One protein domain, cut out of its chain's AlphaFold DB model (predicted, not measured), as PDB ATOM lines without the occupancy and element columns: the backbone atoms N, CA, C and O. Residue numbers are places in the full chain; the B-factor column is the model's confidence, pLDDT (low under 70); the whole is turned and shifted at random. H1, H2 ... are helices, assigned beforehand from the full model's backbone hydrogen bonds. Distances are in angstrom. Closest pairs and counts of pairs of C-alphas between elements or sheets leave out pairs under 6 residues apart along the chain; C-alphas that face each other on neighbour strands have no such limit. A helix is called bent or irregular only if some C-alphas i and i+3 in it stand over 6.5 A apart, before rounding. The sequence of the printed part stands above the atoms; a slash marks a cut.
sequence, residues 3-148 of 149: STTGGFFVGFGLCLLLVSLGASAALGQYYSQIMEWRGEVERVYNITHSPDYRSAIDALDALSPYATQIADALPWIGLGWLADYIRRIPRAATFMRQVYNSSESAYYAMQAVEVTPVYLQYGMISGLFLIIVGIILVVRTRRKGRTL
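Overview. This is residues 3 to 148 of the 149 residues of an uncharacterized protein of Desulfurococcaceae archaeon (UniProt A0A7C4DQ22). This is a long, thin, bent rod of helices: the bent helix H5 runs along most of its length, and H1, H2 and the arm H3a follow one another beside it, running the opposite way. H1 pairs with arm H5b in one half, H2 and H3a with arm H5a in the other; the short hairpin of H3b and H4 makes a small head at one end, and residues 143 to 148 stick out at the other. The printed part has 146 residues with five named helices, H1 to H5 in order, and no named strand; the class is all helix. It is extended, with a radius of gyration of the C-alphas of 29.2 A and spans of 105 by 29 by 23 A.

Arrangement. Start with H1, residues 3 to 36, which touches H5b, residues 117 to 146, at a shallow tilt of 17 degrees, opposite ways; their closest C-alphas, of Gly 13 and Gly 127, are 4.0 A apart. Near residue 30 H1 has a kink of 50 degrees, and with residues 31 to 35 alone it only just touches H5a, residues 89 to 114, with 3 pairs of C-alphas within 8 A, the closest Ile 34 and Met 110 at 7.6 A. Next, H2, residues 38 to 48, touches residues 99 to 110 of H5a, opposite ways at a shallow tilt of 34 degrees, only just short of steep; the closest C-alphas, of Tyr 45 and Ser 103, are 5.2 A apart. H3a, residues 51 to 65, touches residues 89 to 97 of H5a, opposite ways at 35.4 degrees, only just a steep tilt; the closest C-alphas, of Ser 64 and Pro 90, are 4.8 A apart. H3b, residues 68 to 77, and H4, residues 80 to 86, form a helical hairpin and touch, the closest C-alphas those of Ala 71 and Ala 83 at 4.1 A. Helix packing is part aligned, part crossed: 3 of 5 touching pairs are at a shallow tilt. Every O i to N i+4 pair is within hydrogen-bond range in H2, H5a and H5b; the counts are 26 of 30 in H1, 10 of 11 in H3a, 3 of 6 in H3b and 1 of 3 in H4, where 3 of 4 O i to N i+3 pairs are in range.

Along the chain. Find C-alpha 3 at (151.624, 143.773, 108.508); from there H1 runs 50.0 A, irregular where C-alphas 29 and 32 are 7.4 A apart. H2 is 15.4 A long. H3, residues 51 to 77, was assigned as one helix by its hydrogen bonds but is bent, C-alphas 65 and 68 being 7.2 A apart; its arms are 22.8 A and 15.4 A long and about perpendicular at 78 degrees. Both are irregular, with C-alphas 62 and 65 7.1 A apart in H3a and 72 and 75 6.7 A apart in H3b. H4 spans 10.3 A and is only just irregular, C-alphas 81 and 84 being 6.6 A apart. H5, residues 89 to 146, was also assigned as one helix by its hydrogen bonds and is bent, C-alphas 114 and 117 being 7.1 A apart; H5a, 37.5 A, and H5b, 44.1 A, stand at a steep tilt of 43 degrees. H5b ends at C-alpha 146, (157.958, 156.210, 107.197).

Size, cuts and confidence. The two C-alphas farthest apart, of Ile 77 and Leu 148, are 105.2 A apart, while those of Ser 3 and Leu 148 are 15.9 A apart. The printed part has no cut, and its four links are tight. Mean pLDDT of the printed part is 90.9; look for values under 70 at residue 3 and residues 145 to 148.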
ATOM      1  N   SER A   3     152.802 143.037 108.014       58.59
ATOM      2  CA  SER A   3     151.624 143.773 108.508       58.59
ATOM      3  C   SER A   3     150.500 142.867 109.025       58.59
ATOM      4  O   SER A   3     149.636 143.340 109.760       58.59
ATOM      5  N   THR A   4     150.472 141.591 108.638       74.56
ATOM      6  CA  THR A   4     149.388 140.654 108.978       74.56
ATOM      7  C   THR A   4     149.522 140.102 110.394       74.56
ATOM      8  O   THR A   4     148.522 139.947 111.088       74.56
ATOM      9  N   THR A   5     150.750 139.891 110.875       80.69
ATOM     10  CA  THR A   5     151.013 139.297 112.196       80.69
ATOM     11  C   THR A   5     150.562 140.193 113.356       80.69
ATOM     12  O   THR A   5     149.968 139.709 114.313       80.69
ATOM     13  N   GLY A   6     150.789 141.510 113.273       80.25
ATOM     14  CA  GLY A   6     150.360 142.446 114.321       80.25
ATOM     15  C   GLY A   6     148.836 142.571 114.419       80.25
ATOM     16  O   GLY A   6     148.289 142.556 115.518       80.25
ATOM     17  N   GLY A   7     148.147 142.621 113.273       84.12
ATOM     18  CA  GLY A   7     146.681 142.625 113.226       84.12
ATOM     19  C   GLY A   7     146.065 141.320 113.736       84.12
ATOM     20  O   GLY A   7     145.063 141.363 114.444       84.12
ATOM     21  N   PHE A   8     146.701 140.177 113.453       89.31
ATOM     22  CA  PHE A   8     146.281 138.875 113.972       89.31
ATOM     23  C   PHE A   8     146.293 138.831 115.506       89.31
ATOM     24  O   PHE A   8     145.294 138.444 116.105       89.31
ATOM     25  N   PHE A   9     147.374 139.287 116.150       89.94
ATOM     26  CA  PHE A   9     147.458 139.292 117.615       89.94
ATOM     27  C   PHE A   9     146.419 140.202 118.276       89.94
ATOM     28  O   PHE A   9     145.840 139.821 119.292       89.94
ATOM     29  N   VAL A  10     146.131 141.364 117.680       90.19
ATOM     30  CA  VAL A  10     145.063 142.248 118.171       90.19
ATOM     31  C   VAL A  10     143.693 141.583 118.024       90.19
ATOM     32  O   VAL A  10     142.926 141.566 118.981       90.19
ATOM     33  N   GLY A  11     143.392 141.007 116.856       90.31
ATOM     34  CA  GLY A  11     142.107 140.348 116.610       90.31
ATOM     35  C   GLY A  11     141.884 139.129 117.508       90.31
ATOM     36  O   GLY A  11     140.829 138.998 118.124       90.31
ATOM     37  N   PHE A  12     142.893 138.268 117.636       92.06
ATOM     38  CA  PHE A  12     142.820 137.082 118.484       92.06
ATOM     39  C   PHE A  12     142.753 137.441 119.974       92.06
ATOM     40  O   PHE A  12     141.928 136.887 120.696       92.06
ATOM     41  N   GLY A  13     143.551 138.414 120.429       91.12
ATOM     42  CA  GLY A  13     143.495 138.897 121.811       91.12
ATOM     43  C   GLY A  13     142.142 139.517 122.170       91.12
ATOM     44  O   GLY A  13     141.627 139.281 123.262       91.12
ATOM     45  N   LEU A  14     141.515 140.238 121.234       92.94
ATOM     46  CA  LEU A  14     140.172 140.795 121.416       92.94
ATOM     47  C   LEU A  14     139.098 139.699 121.462       92.94
ATOM     48  O   LEU A  14     138.210 139.759 122.307       92.94
ATOM     49  N   CYS A  15     139.207 138.671 120.617       94.12
ATOM     50  CA  CYS A  15     138.315 137.511 120.663       94.12
ATOM     51  C   CYS A  15     138.413 136.773 122.009       94.12
ATOM     52  O   CYS A  15     137.393 136.519 122.648       94.12
ATOM     53  N   LEU A  16     139.636 136.510 122.486       92.25
ATOM     54  CA  LEU A  16     139.864 135.901 123.799       92.25
ATOM     55  C   LEU A  16     139.260 136.726 124.936       92.25
ATOM     56  O   LEU A  16     138.641 136.156 125.834       92.25
ATOM     57  N   LEU A  17     139.396 138.055 124.891       92.25
ATOM     58  CA  LEU A  17     138.780 138.932 125.885       92.25
ATOM     59  C   LEU A  17     137.258 138.850 125.862       92.25
ATOM     60  O   LEU A  17     136.656 138.714 126.922       92.25
ATOM     61  N   LEU A  18     136.641 138.901 124.680       93.50
ATOM     62  CA  LEU A  18     135.186 138.831 124.550       93.50
ATOM     63  C   LEU A  18     134.633 137.502 125.066       93.50
ATOM     64  O   LEU A  18     133.667 137.502 125.826       93.50
ATOM     65  N   VAL A  19     135.263 136.381 124.704       93.31
ATOM     66  CA  VAL A  19     134.854 135.056 125.188       93.31
ATOM     67  C   VAL A  19     135.043 134.954 126.700       93.31
ATOM     68  O   VAL A  19     134.136 134.503 127.394       93.31
ATOM     69  N   SER A  20     136.177 135.425 127.225       92.31
ATOM     70  CA  SER A  20     136.462 135.354 128.664       92.31
ATOM     71  C   SER A  20     135.502 136.223 129.482       92.31
ATOM     72  O   SER A  20     135.009 135.786 130.520       92.31
ATOM     73  N   LEU A  21     135.182 137.427 128.997       91.19
ATOM     74  CA  LEU A  21     134.209 138.328 129.618       91.19
ATOM     75  C   LEU A  21     132.789 137.764 129.549       91.19
ATOM     76  O   LEU A  21     132.087 137.771 130.556       91.19
ATOM     77  N   GLY A  22     132.375 137.248 128.390       91.75
ATOM     78  CA  GLY A  22     131.059 136.636 128.215       91.75
ATOM     79  C   GLY A  22     130.865 135.428 129.129       91.75
ATOM     80  O   GLY A  22     129.864 135.340 129.837       91.75
ATOM     81  N   ALA A  23     131.859 134.538 129.185       90.62
ATOM     82  CA  ALA A  23     131.851 133.392 130.087       90.62
ATOM     83  C   ALA A  23     131.882 133.817 131.564       90.62
ATOM     84  O   ALA A  23     131.163 133.241 132.376       90.62
ATOM     85  N   SER A  24     132.650 134.855 131.917       90.94
ATOM     86  CA  SER A  24     132.689 135.389 133.284       90.94
ATOM     87  C   SER A  24     131.351 135.994 133.704       90.94
ATOM     88  O   SER A  24     130.948 135.819 134.851       90.94
ATOM     89  N   ALA A  25     130.663 136.699 132.804       90.06
ATOM     90  CA  ALA A  25     129.348 137.270 133.074       90.06
ATOM     91  C   ALA A  25     128.293 136.170 133.254       90.06
ATOM     92  O   ALA A  25     127.535 136.198 134.223       90.06
ATOM     93  N   ALA A  26     128.297 135.168 132.368       89.19
ATOM     94  CA  ALA A  26     127.401 134.021 132.464       89.19
ATOM     95  C   ALA A  26     127.627 133.236 133.764       89.19
ATOM     96  O   ALA A  26     126.676 132.952 134.485       89.19
ATOM     97  N   LEU A  27     128.885 132.937 134.109       88.69
ATOM     98  CA  LEU A  27     129.199 132.270 135.370       88.69
ATOM     99  C   LEU A  27     128.807 133.123 136.565       88.69
ATOM    100  O   LEU A  27     128.180 132.593 137.468       88.69
ATOM    101  N   GLY A  28     129.092 134.426 136.566       86.56
ATOM    102  CA  GLY A  28     128.732 135.311 137.675       86.56
ATOM    103  C   GLY A  28     127.247 135.252 138.052       86.56
ATOM    104  O   GLY A  28     126.922 135.351 139.232       86.56
ATOM    105  N   GLN A  29     126.357 135.023 137.080       88.75
ATOM    106  CA  GLN A  29     124.918 134.903 137.321       88.75
ATOM    107  C   GLN A  29     124.520 133.601 138.038       88.75
ATOM    108  O   GLN A  29     123.605 133.619 138.859       88.75
ATOM    109  N   TYR A  30     125.186 132.484 137.739       88.19
ATOM    110  CA  TYR A  30     124.808 131.157 138.251       88.19
ATOM    111  C   TYR A  30     125.773 130.603 139.304       88.19
ATOM    112  O   TYR A  30     125.449 129.629 139.977       88.19
ATOM    113  N   TYR A  31     126.948 131.208 139.476       88.31
ATOM    114  CA  TYR A  31     128.024 130.687 140.317       88.31
ATOM    115  C   TYR A  31     127.597 130.537 141.776       88.31
ATOM    116  O   TYR A  31     127.853 129.499 142.376       88.31
ATOM    117  N   SER A  32     126.908 131.535 142.338       87.00
ATOM    118  CA  SER A  32     126.420 131.475 143.721       87.00
ATOM    119  C   SER A  32     125.434 130.328 143.930       87.00
ATOM    120  O   SER A  32     125.580 129.576 144.886       87.00
ATOM    121  N   GLN A  33     124.487 130.154 143.003       88.88
ATOM    122  CA  GLN A  33     123.511 129.067 143.049       88.88
ATOM    123  C   GLN A  33     124.199 127.709 142.920       88.88
ATOM    124  O   GLN A  33     123.923 126.815 143.704       88.88
ATOM    125  N   ILE A  34     125.129 127.551 141.974       88.75
ATOM    126  CA  ILE A  34     125.862 126.291 141.786       88.75
ATOM    127  C   ILE A  34     126.673 125.947 143.044       88.75
ATOM    128  O   ILE A  34     126.643 124.804 143.499       88.75
ATOM    129  N   MET A  35     127.349 126.932 143.639       90.38
ATOM    130  CA  MET A  35     128.171 126.722 144.833       90.38
ATOM    131  C   MET A  35     127.356 126.424 146.094       90.38
ATOM    132  O   MET A  35     127.872 125.765 146.994       90.38
ATOM    133  N   GLU A  36     126.087 126.831 146.156       93.75
ATOM    134  CA  GLU A  36     125.174 126.451 147.242       93.75
ATOM    135  C   GLU A  36     124.975 124.926 147.301       93.75
ATOM    136  O   GLU A  36     125.032 124.326 148.376       93.75
ATOM    137  N   TRP A  37     124.869 124.267 146.141       93.44
ATOM    138  CA  TRP A  37     124.709 122.810 146.044       93.44
ATOM    139  C   TRP A  37     126.005 122.024 146.271       93.44
ATOM    140  O   TRP A  37     125.964 120.795 146.351       93.44
ATOM    141  N   ARG A  38     127.164 122.687 146.395       93.06
ATOM    142  CA  ARG A  38     128.474 122.023 146.527       93.06
ATOM    143  C   ARG A  38     128.492 121.009 147.668       93.06
ATOM    144  O   ARG A  38     128.912 119.871 147.469       93.06
ATOM    145  N   GLY A  39     128.017 121.411 148.847       94.25
ATOM    146  CA  GLY A  39     128.010 120.545 150.028       94.25
ATOM    147  C   GLY A  39     127.102 119.323 149.868       94.25
ATOM    148  O   GLY A  39     127.423 118.242 150.360       94.25
ATOM    149  N   GLU A  40     125.990 119.467 149.149       95.44
ATOM    150  CA  GLU A  40     125.085 118.355 148.864       95.44
ATOM    151  C   GLU A  40     125.673 117.391 147.836       95.44
ATOM    152  O   GLU A  40     125.649 116.181 148.059       95.44
ATOM    153  N   VAL A  41     126.267 117.910 146.757       95.25
ATOM    154  CA  VAL A  41     126.957 117.096 145.744       95.25
ATOM    155  C   VAL A  41     128.099 116.302 146.378       95.25
ATOM    156  O   VAL A  41     128.213 115.102 146.141       95.25
ATOM    157  N   GLU A  42     128.899 116.935 147.239       96.38
ATOM    158  CA  GLU A  42     129.984 116.278 147.974       96.38
ATOM    159  C   GLU A  42     129.454 115.195 148.926       96.38
ATOM    160  O   GLU A  42     129.984 114.085 148.970       96.38
ATOM    161  N   ARG A  43     128.354 115.466 149.641       96.69
ATOM    162  CA  ARG A  43     127.708 114.466 150.500       96.69
ATOM    163  C   ARG A  43     127.210 113.264 149.698       96.69
ATOM    164  O   ARG A  43     127.458 112.131 150.104       96.69
ATOM    165  N   VAL A  44     126.515 113.494 148.584       96.75
ATOM    166  CA  VAL A  44     126.000 112.418 147.724       96.75
ATOM    167  C   VAL A  44     127.155 111.603 147.150       96.75
ATOM    168  O   VAL A  44     127.109 110.380 147.238       96.75
ATOM    169  N   TYR A  45     128.201 112.259 146.644       97.12
ATOM    170  CA  TYR A  45     129.409 111.600 146.150       97.12
ATOM    171  C   TYR A  45     130.041 110.698 147.218       97.12
ATOM    172  O   TYR A  45     130.299 109.523 146.964       97.12
ATOM    173  N   ASN A  46     130.218 111.207 148.440       97.62
ATOM    174  CA  ASN A  46     130.806 110.442 149.538       97.62
ATOM    175  C   ASN A  46     129.961 109.217 149.923       97.62
ATOM    176  O   ASN A  46     130.511 108.156 150.213       97.62
ATOM    177  N   ILE A  47     128.629 109.337 149.901       97.44
ATOM    178  CA  ILE A  47     127.723 108.212 150.177       97.44
ATOM    179  C   ILE A  47     127.824 107.161 149.070       97.44
ATOM    180  O   ILE A  47     128.024 105.981 149.360       97.44
ATOM    181  N   THR A  48     127.708 107.569 147.806       97.06
ATOM    182  CA  THR A  48     127.712 106.642 146.665       97.06
ATOM    183  C   THR A  48     129.076 105.988 146.457       97.06
ATOM    184  O   THR A  48     129.145 104.849 146.007       97.06
ATOM    185  N   HIS A  49     130.168 106.658 146.826       97.19
ATOM    186  CA  HIS A  49     131.529 106.129 146.716       97.19
ATOM    187  C   HIS A  49     132.015 105.423 147.987       97.19
ATOM    188  O   HIS A  49     133.164 104.981 148.038       97.19
ATOM    189  N   SER A  50     131.149 105.268 148.992       97.12
ATOM    190  CA  SER A  50     131.476 104.515 150.200       97.12
ATOM    191  C   SER A  50     131.695 103.021 149.904       97.12
ATOM    192  O   SER A  50     131.086 102.468 148.977       97.12
ATOM    193  N   PRO A  51     132.535 102.332 150.701       97.44
ATOM    194  CA  PRO A  51     132.715 100.885 150.591       97.44
ATOM    195  C   PRO A  51     131.392 100.115 150.695       97.44
ATOM    196  O   PRO A  51     131.167  99.184 149.924       97.44
ATOM    197  N   ASP A  52     130.495 100.551 151.583       97.25
ATOM    198  CA  ASP A  52     129.201  99.904 151.814       97.25
ATOM    199  C   ASP A  52     128.288  99.996 150.588       97.25
ATOM    200  O   ASP A  52     127.670  99.009 150.190       97.25
ATOM    201  N   TYR A  53     128.236 101.162 149.935       96.38
ATOM    202  CA  TYR A  53     127.423 101.350 148.733       96.38
ATOM    203  C   TYR A  53     127.930 100.498 147.564       96.38
ATOM    204  O   TYR A  53     127.134  99.873 146.858       96.38
ATOM    205  N   ARG A  54     129.255 100.418 147.382       96.19
ATOM    206  CA  ARG A  54     129.868  99.542 146.370       96.19
ATOM    207  C   ARG A  54     129.590  98.072 146.664       96.19
ATOM    208  O   ARG A  54     129.120  97.363 145.782       96.19
ATOM    209  N   SER A  55     129.777  97.649 147.914       97.38
ATOM    210  CA  SER A  55     129.467  96.282 148.337       97.38
ATOM    211  C   SER A  55     127.995  95.933 148.109       97.38
ATOM    212  O   SER A  55     127.691  94.797 147.755       97.38
ATOM    213  N   ALA A  56     127.077  96.887 148.293       96.38
ATOM    214  CA  ALA A  56     125.661  96.686 148.011       96.38
ATOM    215  C   ALA A  56     125.390  96.502 146.510       96.38
ATOM    216  O   ALA A  56     124.636  95.601 146.144       96.38
ATOM    217  N   ILE A  57     126.021  97.296 145.635       95.88
ATOM    218  CA  ILE A  57     125.933  97.094 144.177       95.88
ATOM    219  C   ILE A  57     126.445  95.701 143.805       95.88
ATOM    220  O   ILE A  57     125.744  94.971 143.108       95.88
ATOM    221  N   ASP A  58     127.625  95.324 144.295       96.06
ATOM    222  CA  ASP A  58     128.258  94.045 143.965       96.06
ATOM    223  C   ASP A  58     127.407  92.857 144.434       96.06
ATOM    224  O   ASP A  58     127.220  91.886 143.698       96.06
ATOM    225  N   ALA A  59     126.815  92.954 145.628       95.56
ATOM    226  CA  ALA A  59     125.892  91.947 146.139       95.56
ATOM    227  C   ALA A  59     124.621  91.837 145.280       95.56
ATOM    228  O   ALA A  59     124.184  90.731 144.960       95.56
ATOM    229  N   LEU A  60     124.025  92.964 144.874       94.56
ATOM    230  CA  LEU A  60     122.834  92.956 144.020       94.56
ATOM    231  C   LEU A  60     123.141  92.416 142.616       94.56
ATOM    232  O   LEU A  60     122.326  91.682 142.054       94.56
ATOM    233  N   ASP A  61     124.310  92.718 142.061       94.12
ATOM    234  CA  ASP A  61     124.767  92.162 140.786       94.12
ATOM    235  C   ASP A  61     124.998  90.650 140.881       94.12
ATOM    236  O   ASP A  61     124.537  89.903 140.017       94.12
ATOM    237  N   ALA A  62     125.628  90.176 141.959       94.38
ATOM    238  CA  ALA A  62     125.817  88.748 142.207       94.38
ATOM    239  C   ALA A  62     124.479  87.995 142.348       94.38
ATOM    240  O   ALA A  62     124.358  86.851 141.910       94.38
ATOM    241  N   LEU A  63     123.456  88.640 142.919       92.62
ATOM    242  CA  LEU A  63     122.110  88.076 143.071       92.62
ATOM    243  C   LEU A  63     121.252  88.178 141.804       92.62
ATOM    244  O   LEU A  63     120.321  87.389 141.626       92.62
ATOM    245  N   SER A  64     121.552  89.119 140.909       92.94
ATOM    246  CA  SER A  64     120.762  89.397 139.706       92.94
ATOM    247  C   SER A  64     120.460  88.180 138.818       92.94
ATOM    248  O   SER A  64     119.294  88.034 138.440       92.94
ATOM    249  N   PRO A  65     121.410  87.274 138.496       93.75
ATOM    250  CA  PRO A  65     121.109  86.106 137.662       93.75
ATOM    251  C   PRO A  65     120.171  85.097 138.343       93.75
ATOM    252  O   PRO A  65     119.465  84.356 137.661       93.75
ATOM    253  N   TYR A  66     120.126  85.084 139.678       93.75
ATOM    254  CA  TYR A  66     119.289  84.172 140.459       93.75
ATOM    255  C   TYR A  66     117.938  84.781 140.844       93.75
ATOM    256  O   TYR A  66     117.019  84.050 141.205       93.75
ATOM    257  N   ALA A  67     117.789  86.104 140.744       91.88
ATOM    258  CA  ALA A  67     116.618  86.836 141.217       91.88
ATOM    259  C   ALA A  67     115.297  86.286 140.654       91.88
ATOM    260  O   ALA A  67     114.353  86.058 141.405       91.88
ATOM    261  N   THR A  68     115.224  86.005 139.351       90.31
ATOM    262  CA  THR A  68     114.005  85.456 138.736       90.31
ATOM    263  C   THR A  68     113.686  84.055 139.259       90.31
ATOM    264  O   THR A  68     112.551  83.793 139.638       90.31
ATOM    265  N   GLN A  69     114.692  83.183 139.369       92.19
ATOM    266  CA  GLN A  69     114.511  81.811 139.857       92.19
ATOM    267  C   GLN A  69     114.052  81.792 141.322       92.19
ATOM    268  O   GLN A  69     113.134  81.059 141.680       92.19
ATOM    269  N   ILE A  70     114.649  82.645 142.161       91.00
ATOM    270  CA  ILE A  70     114.247  82.816 143.563       91.00
ATOM    271  C   ILE A  70     112.809  83.343 143.632       91.00
ATOM    272  O   ILE A  70     111.995  82.827 144.395       91.00
ATOM    273  N   ALA A  71     112.475  84.343 142.814       92.12
ATOM    274  CA  ALA A  71     111.134  84.911 142.770       92.12
ATOM    275  C   ALA A  71     110.064  83.895 142.356       92.12
ATOM    276  O   ALA A  71     108.980  83.897 142.932       92.12
ATOM    277  N   ASP A  72     110.364  83.016 141.406       92.69
ATOM    278  CA  ASP A  72     109.418  82.005 140.930       92.69
ATOM    279  C   ASP A  72     109.217  80.864 141.945       92.69
ATOM    280  O   ASP A  72     108.149  80.249 141.983       92.69
ATOM    281  N   ALA A  73     110.202  80.622 142.818       92.38
ATOM    282  CA  ALA A  73     110.121  79.642 143.903       92.38
ATOM    283  C   ALA A  73     109.388  80.165 145.156       92.38
ATOM    284  O   ALA A  73     108.755  79.392 145.874       92.38
ATOM    285  N   LEU A  74     109.422  81.476 145.425       92.50
ATOM    286  CA  LEU A  74     108.819  82.090 146.621       92.50
ATOM    287  C   LEU A  74     107.311  81.810 146.827       92.50
ATOM    288  O   LEU A  74     106.905  81.596 147.974       92.50
ATOM    289  N   PRO A  75     106.458  81.754 145.782       93.50
ATOM    290  CA  PRO A  75     105.054  81.367 145.929       93.50
ATOM    291  C   PRO A  75     104.852  79.972 146.532       93.50
ATOM    292  O   PRO A  75     103.892  79.764 147.269       93.50
ATOM    293  N   TRP A  76     105.767  79.035 146.273       91.81
ATOM    294  CA  TRP A  76     105.641  77.633 146.684       91.81
ATOM    295  C   TRP A  76     105.778  77.457 148.199       91.81
ATOM    296  O   TRP A  76     105.257  76.499 148.762       91.81
ATOM    297  N   ILE A  77     106.438  78.408 148.864       92.31
ATOM    298  CA  ILE A  77     106.625  78.445 150.320       92.31
ATOM    299  C   ILE A  77     105.727  79.486 151.007       92.31
ATOM    300  O   ILE A  77     105.963  79.850 152.156       92.31
ATOM    301  N   GLY A  78     104.706  79.997 150.308       91.38
ATOM    302  CA  GLY A  78     103.765  80.983 150.851       91.38
ATOM    303  C   GLY A  78     104.306  82.417 150.927       91.38
ATOM    304  O   GLY A  78     103.659  83.285 151.506       91.38
ATOM    305  N   LEU A  79     105.461  82.702 150.314       92.88
ATOM    306  CA  LEU A  79     106.097  84.027 150.288       92.88
ATOM    307  C   LEU A  79     105.933  84.741 148.938       92.88
ATOM    308  O   LEU A  79     106.753  85.575 148.561       92.88
ATOM    309  N   GLY A  80     104.857  84.446 148.203       88.31
ATOM    310  CA  GLY A  80     104.614  85.016 146.872       88.31
ATOM    311  C   GLY A  80     104.621  86.551 146.826       88.31
ATOM    312  O   GLY A  80     105.049  87.121 145.829       88.31
ATOM    313  N   TRP A  81     104.252  87.227 147.920       91.19
ATOM    314  CA  TRP A  81     104.302  88.693 148.030       91.19
ATOM    315  C   TRP A  81     105.722  89.271 147.881       91.19
ATOM    316  O   TRP A  81     105.884  90.413 147.457       91.19
ATOM    317  N   LEU A  82     106.760  88.489 148.206       91.56
ATOM    318  CA  LEU A  82     108.159  88.907 148.129       91.56
ATOM    319  C   LEU A  82     108.737  88.746 146.710       91.56
ATOM    320  O   LEU A  82     109.714  89.413 146.361       91.56
ATOM    321  N   ALA A  83     108.120  87.910 145.868       90.62
ATOM    322  CA  ALA A  83     108.596  87.608 144.517       90.62
ATOM    323  C   ALA A  83     108.772  88.877 143.666       90.62
ATOM    324  O   ALA A  83     109.784  89.042 142.983       90.62
ATOM    325  N   ASP A  84     107.833  89.820 143.764       89.94
ATOM    326  CA  ASP A  84     107.880  91.071 143.004       89.94
ATOM    327  C   ASP A  84     108.998  92.017 143.454       89.94
ATOM    328  O   ASP A  84     109.508  92.790 142.638       89.94
ATOM    329  N   TYR A  85     109.415  91.955 144.722       89.62
ATOM    330  CA  TYR A  85     110.570  92.705 145.220       89.62
ATOM    331  C   TYR A  85     111.875  92.088 144.720       89.62
ATOM    332  O   TYR A  85     112.736  92.805 144.209       89.62
ATOM    333  N   ILE A  86     111.995  90.759 144.777       91.38
ATOM    334  CA  ILE A  86     113.179  90.044 144.288       91.38
ATOM    335  C   ILE A  86     113.363  90.258 142.780       91.38
ATOM    336  O   ILE A  86     114.466  90.571 142.337       91.38
ATOM    337  N   ARG A  87     112.286  90.234 141.982       92.38
ATOM    338  CA  ARG A  87     112.342  90.540 140.534       92.38
ATOM    339  C   ARG A  87     112.846  91.951 140.213       92.38
ATOM    340  O   ARG A  87     113.188  92.239 139.066       92.38
ATOM    341  N   ARG A  88     112.873  92.868 141.186       91.81
ATOM    342  CA  ARG A  88     113.404  94.228 141.007       91.81
ATOM    343  C   ARG A  88     114.900  94.335 141.302       91.81
ATOM    344  O   ARG A  88     115.472  95.351 140.920       91.81
ATOM    345  N   ILE A  89     115.537  93.317 141.887       91.94
ATOM    346  CA  ILE A  89     116.969  93.330 142.242       91.94
ATOM    347  C   ILE A  89     117.872  93.746 141.065       91.94
ATOM    348  O   ILE A  89     118.629  94.701 141.242       91.94
ATOM    349  N   PRO A  90     117.749  93.172 139.846       90.06
ATOM    350  CA  PRO A  90     118.610  93.577 138.728       90.06
ATOM    351  C   PRO A  90     118.444  95.049 138.332       90.06
ATOM    352  O   PRO A  90     119.400  95.740 137.970       90.06
ATOM    353  N   ARG A  91     117.213  95.567 138.440       93.00
ATOM    354  CA  ARG A  91     116.921  96.983 138.186       93.00
ATOM    355  C   ARG A  91     117.488  97.878 139.285       93.00
ATOM    356  O   ARG A  91     117.992  98.950 138.967       93.00
ATOM    357  N   ALA A  92     117.433  97.443 140.543       92.62
ATOM    358  CA  ALA A  92     117.993  98.181 141.670       92.62
ATOM    359  C   ALA A  92     119.518  98.322 141.549       92.62
ATOM    360  O   ALA A  92     120.022  99.436 141.667       92.62
ATOM    361  N   ALA A  93     120.231  97.240 141.217       90.81
ATOM    362  CA  ALA A  93     121.680  97.271 141.000       90.81
ATOM    363  C   ALA A  93     122.064  98.258 139.884       90.81
ATOM    364  O   ALA A  93     122.906  99.141 140.061       90.81
ATOM    365  N   THR A  94     121.355  98.171 138.751       94.69
ATOM    366  CA  THR A  94     121.547  99.071 137.606       94.69
ATOM    367  C   THR A  94     121.298 100.532 137.989       94.69
ATOM    368  O   THR A  94     122.103 101.401 137.660       94.69
ATOM    369  N   PHE A  95     120.208 100.815 138.706       96.06
ATOM    370  CA  PHE A  95     119.878 102.164 139.163       96.06
ATOM    371  C   PHE A  95     120.934 102.713 140.129       96.06
ATOM    372  O   PHE A  95     121.409 103.832 139.951       96.06
ATOM    373  N   MET A  96     121.373 101.917 141.107       96.25
ATOM    374  CA  MET A  96     122.412 102.330 142.051       96.25
ATOM    375  C   MET A  96     123.734 102.656 141.349       96.25
ATOM    376  O   MET A  96     124.381 103.644 141.704       96.25
ATOM    377  N   ARG A  97     124.108 101.882 140.321       96.00
ATOM    378  CA  ARG A  97     125.278 102.157 139.474       96.00
ATOM    379  C   ARG A  97     125.115 103.439 138.650       96.00
ATOM    380  O   ARG A  97     126.074 104.191 138.499       96.00
ATOM    381  N   GLN A  98     123.918 103.730 138.147       96.44
ATOM    382  CA  GLN A  98     123.648 105.007 137.474       96.44
ATOM    383  C   GLN A  98     123.801 106.193 138.430       96.44
ATOM    384  O   GLN A  98     124.439 107.180 138.073       96.44
ATOM    385  N   VAL A  99     123.278 106.081 139.655       96.19
ATOM    386  CA  VAL A  99     123.434 107.111 140.693       96.19
ATOM    387  C   VAL A  99     124.908 107.298 141.063       96.19
ATOM    388  O   VAL A  99     125.364 108.435 141.154       96.19
ATOM    389  N   TYR A 100     125.673 106.207 141.184       96.88
ATOM    390  CA  TYR A 100     127.125 106.250 141.379       96.88
ATOM    391  C   TYR A 100     127.805 107.093 140.285       96.88
ATOM    392  O   TYR A 100     128.400 108.129 140.583       96.88
ATOM    393  N   ASN A 101     127.623 106.725 139.013       97.31
ATOM    394  CA  ASN A 101     128.259 107.411 137.880       97.31
ATOM    395  C   ASN A 101     127.803 108.877 137.747       97.31
ATOM    396  O   ASN A 101     128.593 109.772 137.438       97.31
ATOM    397  N   SER A 102     126.515 109.144 137.984       96.69
ATOM    398  CA  SER A 102     125.964 110.500 137.935       96.69
ATOM    399  C   SER A 102     126.519 111.376 139.054       96.69
ATOM    400  O   SER A 102     126.796 112.549 138.818       96.69
ATOM    401  N   SER A 103     126.695 110.827 140.260       96.50
ATOM    402  CA  SER A 103     127.279 111.566 141.384       96.50
ATOM    403  C   SER A 103     128.748 111.910 141.141       96.50
ATOM    404  O   SER A 103     129.169 113.020 141.450       96.50
ATOM    405  N   GLU A 104     129.504 111.008 140.508       96.19
ATOM    406  CA  GLU A 104     130.882 111.264 140.081       96.19
ATOM    407  C   GLU A 104     130.946 112.394 139.047       96.19
ATOM    408  O   GLU A 104     131.726 113.337 139.182       96.19
ATOM    409  N   SER A 105     130.059 112.350 138.052       96.00
ATOM    410  CA  SER A 105     129.987 113.380 137.011       96.00
ATOM    411  C   SER A 105     129.612 114.749 137.589       96.00
ATOM    412  O   SER A 105     130.214 115.759 137.228       96.00
ATOM    413  N   ALA A 106     128.649 114.790 138.516       95.00
ATOM    414  CA  ALA A 106     128.255 116.013 139.214       95.00
ATOM    415  C   ALA A 106     129.399 116.581 140.067       95.00
ATOM    416  O   ALA A 106     129.627 117.791 140.059       95.00
ATOM    417  N   TYR A 107     130.149 115.717 140.757       95.25
ATOM    418  CA  TYR A 107     131.304 116.111 141.557       95.25
ATOM    419  C   TYR A 107     132.406 116.749 140.699       95.25
ATOM    420  O   TYR A 107     132.861 117.853 141.003       95.25
ATOM    421  N   TYR A 108     132.777 116.128 139.575       94.69
ATOM    422  CA  TYR A 108     133.771 116.705 138.664       94.69
ATOM    423  C   TYR A 108     133.285 117.984 137.978       94.69
ATOM    424  O   TYR A 108     134.065 118.923 137.819       94.69
ATOM    425  N   ALA A 109     132.006 118.063 137.605       93.06
ATOM    426  CA  ALA A 109     131.430 119.294 137.070       93.06
ATOM    427  C   ALA A 109     131.510 120.437 138.095       93.06
ATOM    428  O   ALA A 109     131.893 121.551 137.741       93.06
ATOM    429  N   MET A 110     131.226 120.153 139.370       93.06
ATOM    430  CA  MET A 110     131.344 121.125 140.458       93.06
ATOM    431  C   MET A 110     132.790 121.612 140.630       93.06
ATOM    432  O   MET A 110     133.030 122.819 140.671       93.06
ATOM    433  N   GLN A 111     133.761 120.692 140.643       91.12
ATOM    434  CA  GLN A 111     135.183 121.049 140.702       91.12
ATOM    435  C   GLN A 111     135.620 121.901 139.503       91.12
ATOM    436  O   GLN A 111     136.361 122.870 139.669       91.12
ATOM    437  N   ALA A 112     135.143 121.580 138.296       90.19
ATOM    438  CA  ALA A 112     135.439 122.362 137.101       90.19
ATOM    439  C   ALA A 112     134.903 123.796 137.223       90.19
ATOM    440  O   ALA A 112     135.621 124.750 136.916       90.19
ATOM    441  N   VAL A 113     133.673 123.973 137.720       90.44
ATOM    442  CA  VAL A 113     133.089 125.304 137.947       90.44
ATOM    443  C   VAL A 113     133.895 126.098 138.978       90.44
ATOM    444  O   VAL A 113     134.098 127.293 138.774       90.44
ATOM    445  N   GLU A 114     134.415 125.456 140.027       88.88
ATOM    446  CA  GLU A 114     135.222 126.108 141.072       88.88
ATOM    447  C   GLU A 114     136.513 126.735 140.513       88.88
ATOM    448  O   GLU A 114     136.872 127.859 140.864       88.88
ATOM    449  N   VAL A 115     137.182 126.058 139.575       90.12
ATOM    450  CA  VAL A 115     138.435 126.556 138.972       90.12
ATOM    451  C   VAL A 115     138.218 127.452 137.750       90.12
ATOM    452  O   VAL A 115     139.123 128.192 137.353       90.12
ATOM    453  N   THR A 116     137.028 127.430 137.141       90.38
ATOM    454  CA  THR A 116     136.745 128.172 135.901       90.38
ATOM    455  C   THR A 116     136.997 129.687 136.015       90.38
ATOM    456  O   THR A 116     137.621 130.235 135.102       90.38
ATOM    457  N   PRO A 117     136.613 130.392 137.104       88.88
ATOM    458  CA  PRO A 117     136.901 131.820 137.254       88.88
ATOM    459  C   PRO A 117     138.394 132.156 137.137       88.88
ATOM    460  O   PRO A 117     138.755 133.153 136.511       88.88
ATOM    461  N   VAL A 118     139.268 131.302 137.678       89.75
ATOM    462  CA  VAL A 118     140.726 131.483 137.628       89.75
ATOM    463  C   VAL A 118     141.231 131.361 136.188       89.75
ATOM    464  O   VAL A 118     141.986 132.211 135.712       89.75
ATOM    465  N   TYR A 119     140.765 130.353 135.446       89.75
ATOM    466  CA  TYR A 119     141.119 130.193 134.034       89.75
ATOM    467  C   TYR A 119     140.615 131.348 133.164       89.75
ATOM    468  O   TYR A 119     141.339 131.807 132.281       89.75
ATOM    469  N   LEU A 120     139.416 131.867 133.436       91.44
ATOM    470  CA  LEU A 120     138.887 133.036 132.733       91.44
ATOM    471  C   LEU A 120     139.712 134.295 133.006       91.44
ATOM    472  O   LEU A 120     139.961 135.069 132.083       91.44
ATOM    473  N   GLN A 121     140.206 134.481 134.233       90.50
ATOM    474  CA  GLN A 121     141.134 135.569 134.548       90.50
ATOM    475  C   GLN A 121     142.440 135.460 133.754       90.50
ATOM    476  O   GLN A 121     142.868 136.443 133.145       90.50
ATOM    477  N   TYR A 122     143.043 134.271 133.677       92.06
ATOM    478  CA  TYR A 122     144.222 134.057 132.830       92.06
ATOM    479  C   TYR A 122     143.923 134.279 131.339       92.06
ATOM    480  O   TYR A 122     144.751 134.852 130.621       92.06
ATOM    481  N   GLY A 123     142.731 133.899 130.872       90.38
ATOM    482  CA  GLY A 123     142.241 134.197 129.524       90.38
ATOM    483  C   GLY A 123     142.176 135.702 129.243       90.38
ATOM    484  O   GLY A 123     142.665 136.166 128.214       90.38
ATOM    485  N   MET A 124     141.675 136.491 130.197       92.50
ATOM    486  CA  MET A 124     141.641 137.953 130.077       92.50
ATOM    487  C   MET A 124     143.045 138.571 130.051       92.50
ATOM    488  O   MET A 124     143.331 139.406 129.190       92.50
ATOM    489  N   ILE A 125     143.941 138.151 130.951       94.00
ATOM    490  CA  ILE A 125     145.319 138.669 131.022       94.00
ATOM    491  C   ILE A 125     146.089 138.343 129.738       94.00
ATOM    492  O   ILE A 125     146.746 139.215 129.166       94.00
ATOM    493  N   SER A 126     145.987 137.104 129.254       92.50
ATOM    494  CA  SER A 126     146.632 136.689 128.005       92.50
ATOM    495  C   SER A 126     146.056 137.427 126.793       92.50
ATOM    496  O   SER A 126     146.822 137.902 125.953       92.50
ATOM    497  N   GLY A 127     144.735 137.630 126.735       91.69
ATOM    498  CA  GLY A 127     144.085 138.450 125.711       91.69
ATOM    499  C   GLY A 127     144.604 139.893 125.689       91.69
ATOM    500  O   GLY A 127     144.997 140.389 124.629       91.69
ATOM    501  N   LEU A 128     144.702 140.545 126.855       93.88
ATOM    502  CA  LEU A 128     145.279 141.891 126.987       93.88
ATOM    503  C   LEU A 128     146.738 141.936 126.527       93.88
ATOM    504  O   LEU A 128     147.125 142.832 125.774       93.88
ATOM    505  N   PHE A 129     147.542 140.958 126.942       94.75
ATOM    506  CA  PHE A 129     148.943 140.868 126.550       94.75
ATOM    507  C   PHE A 129     149.104 140.769 125.026       94.75
ATOM    508  O   PHE A 129     149.905 141.498 124.439       94.75
ATOM    509  N   LEU A 130     148.300 139.931 124.364       92.81
ATOM    510  CA  LEU A 130     148.331 139.784 122.907       92.81
ATOM    511  C   LEU A 130     147.926 141.069 122.182       92.81
ATOM    512  O   LEU A 130     148.557 141.427 121.185       92.81
ATOM    513  N   ILE A 131     146.943 141.809 122.702       93.38
ATOM    514  CA  ILE A 131     146.576 143.122 122.157       93.38
ATOM    515  C   ILE A 131     147.750 144.098 122.266       93.38
ATOM    516  O   ILE A 131     148.091 144.745 121.276       93.38
ATOM    517  N   ILE A 132     148.406 144.182 123.428       93.50
ATOM    518  CA  ILE A 132     149.555 145.076 123.640       93.50
ATOM    519  C   ILE A 132     150.685 144.741 122.660       93.50
ATOM    520  O   ILE A 132     151.176 145.625 121.952       93.50
ATOM    521  N   VAL A 133     151.069 143.464 122.562       92.50
ATOM    522  CA  VAL A 133     152.112 143.000 121.630       92.50
ATOM    523  C   VAL A 133     151.724 143.298 120.180       92.50
ATOM    524  O   VAL A 133     152.536 143.825 119.414       92.50
ATOM    525  N   GLY A 134     150.472 143.027 119.806       90.06
ATOM    526  CA  GLY A 134     149.941 143.314 118.479       90.06
ATOM    527  C   GLY A 134     150.018 144.802 118.125       90.06
ATOM    528  O   GLY A 134     150.539 145.153 117.063       90.06
ATOM    529  N   ILE A 135     149.604 145.689 119.035       90.75
ATOM    530  CA  ILE A 135     149.693 147.148 118.863       90.75
ATOM    531  C   ILE A 135     151.152 147.586 118.689       90.75
ATOM    532  O   ILE A 135     151.459 148.323 117.747       90.75
ATOM    533  N   ILE A 136     152.068 147.111 119.541       91.25
ATOM    534  CA  ILE A 136     153.501 147.446 119.460       91.25
ATOM    535  C   ILE A 136     154.071 147.055 118.091       91.25
ATOM    536  O   ILE A 136     154.766 147.854 117.454       91.25
ATOM    537  N   LEU A 137     153.754 145.853 117.599       89.75
ATOM    538  CA  LEU A 137     154.200 145.379 116.287       89.75
ATOM    539  C   LEU A 137     153.635 146.232 115.145       89.75
ATOM    540  O   LEU A 137     154.385 146.614 114.239       89.75
ATOM    541  N   VAL A 138     152.351 146.597 115.194       87.94
ATOM    542  CA  VAL A 138     151.726 147.464 114.180       87.94
ATOM    543  C   VAL A 138     152.390 148.844 114.160       87.94
ATOM    544  O   VAL A 138     152.768 149.335 113.091       87.94
ATOM    545  N   VAL A 139     152.603 149.457 115.328       87.69
ATOM    546  CA  VAL A 139     153.239 150.781 115.449       87.69
ATOM    547  C   VAL A 139     154.691 150.743 114.968       87.69
ATOM    548  O   VAL A 139     155.111 151.622 114.209       87.69
ATOM    549  N   ARG A 140     155.460 149.715 115.348       87.31
ATOM    550  CA  ARG A 140     156.866 149.565 114.941       87.31
ATOM    551  C   ARG A 140     157.002 149.414 113.427       87.31
ATOM    552  O   ARG A 140     157.876 150.041 112.828       87.31
ATOM    553  N   THR A 141     156.122 148.632 112.803       84.38
ATOM    554  CA  THR A 141     156.120 148.432 111.345       84.38
ATOM    555  C   THR A 141     155.747 149.721 110.607       84.38
ATOM    556  O   THR A 141     156.416 150.087 109.640       84.38
ATOM    557  N   ARG A 142     154.759 150.479 111.111       80.62
ATOM    558  CA  ARG A 142     154.396 151.798 110.559       80.62
ATOM    559  C   ARG A 142     155.533 152.818 110.652       80.62
ATOM    560  O   ARG A 142     155.744 153.567 109.703       80.62
ATOM    561  N   ARG A 143     156.277 152.849 111.765       79.50
ATOM    562  CA  ARG A 143     157.423 153.763 111.931       79.50
ATOM    563  C   ARG A 143     158.548 153.463 110.939       79.50
ATOM    564  O   ARG A 143     159.021 154.394 110.299       79.50
ATOM    565  N   LYS A 144     158.911 152.187 110.752       75.50
ATOM    566  CA  LYS A 144     159.934 151.777 109.770       75.50
ATOM    567  C   LYS A 144     159.549 152.115 108.326       75.50
ATOM    568  O   LYS A 144     160.405 152.511 107.548       75.50
ATOM    569  N   GLY A 145     158.268 152.007 107.971       69.31
ATOM    570  CA  GLY A 145     157.791 152.378 106.633       69.31
ATOM    571  C   GLY A 145     157.851 153.882 106.331       69.31
ATOM    572  O   GLY A 145     157.927 154.257 105.167       69.31
ATOM    573  N   ARG A 146     157.838 154.748 107.356       65.50
ATOM    574  CA  ARG A 146     157.958 156.210 107.197       65.50
ATOM    575  C   ARG A 146     159.398 156.712 107.091       65.50
ATOM    576  O   ARG A 146     159.583 157.823 106.633       65.50
ATOM    577  N   THR A 147     160.387 155.938 107.534       61.00
ATOM    578  CA  THR A 147     161.811 156.330 107.492       61.00
ATOM    579  C   THR A 147     162.502 155.950 106.179       61.00
ATOM    580  O   THR A 147     163.640 156.340 105.959       61.00
ATOM    581  N   LEU A 148     161.832 155.164 105.330       57.03
ATOM    582  CA  LEU A 148     162.318 154.695 104.025       57.03
ATOM    583  C   LEU A 148     161.666 155.439 102.838       57.03
ATOM    584  O   LEU A 148     161.834 155.022 101.695       57.03
TER     585      LEU A 148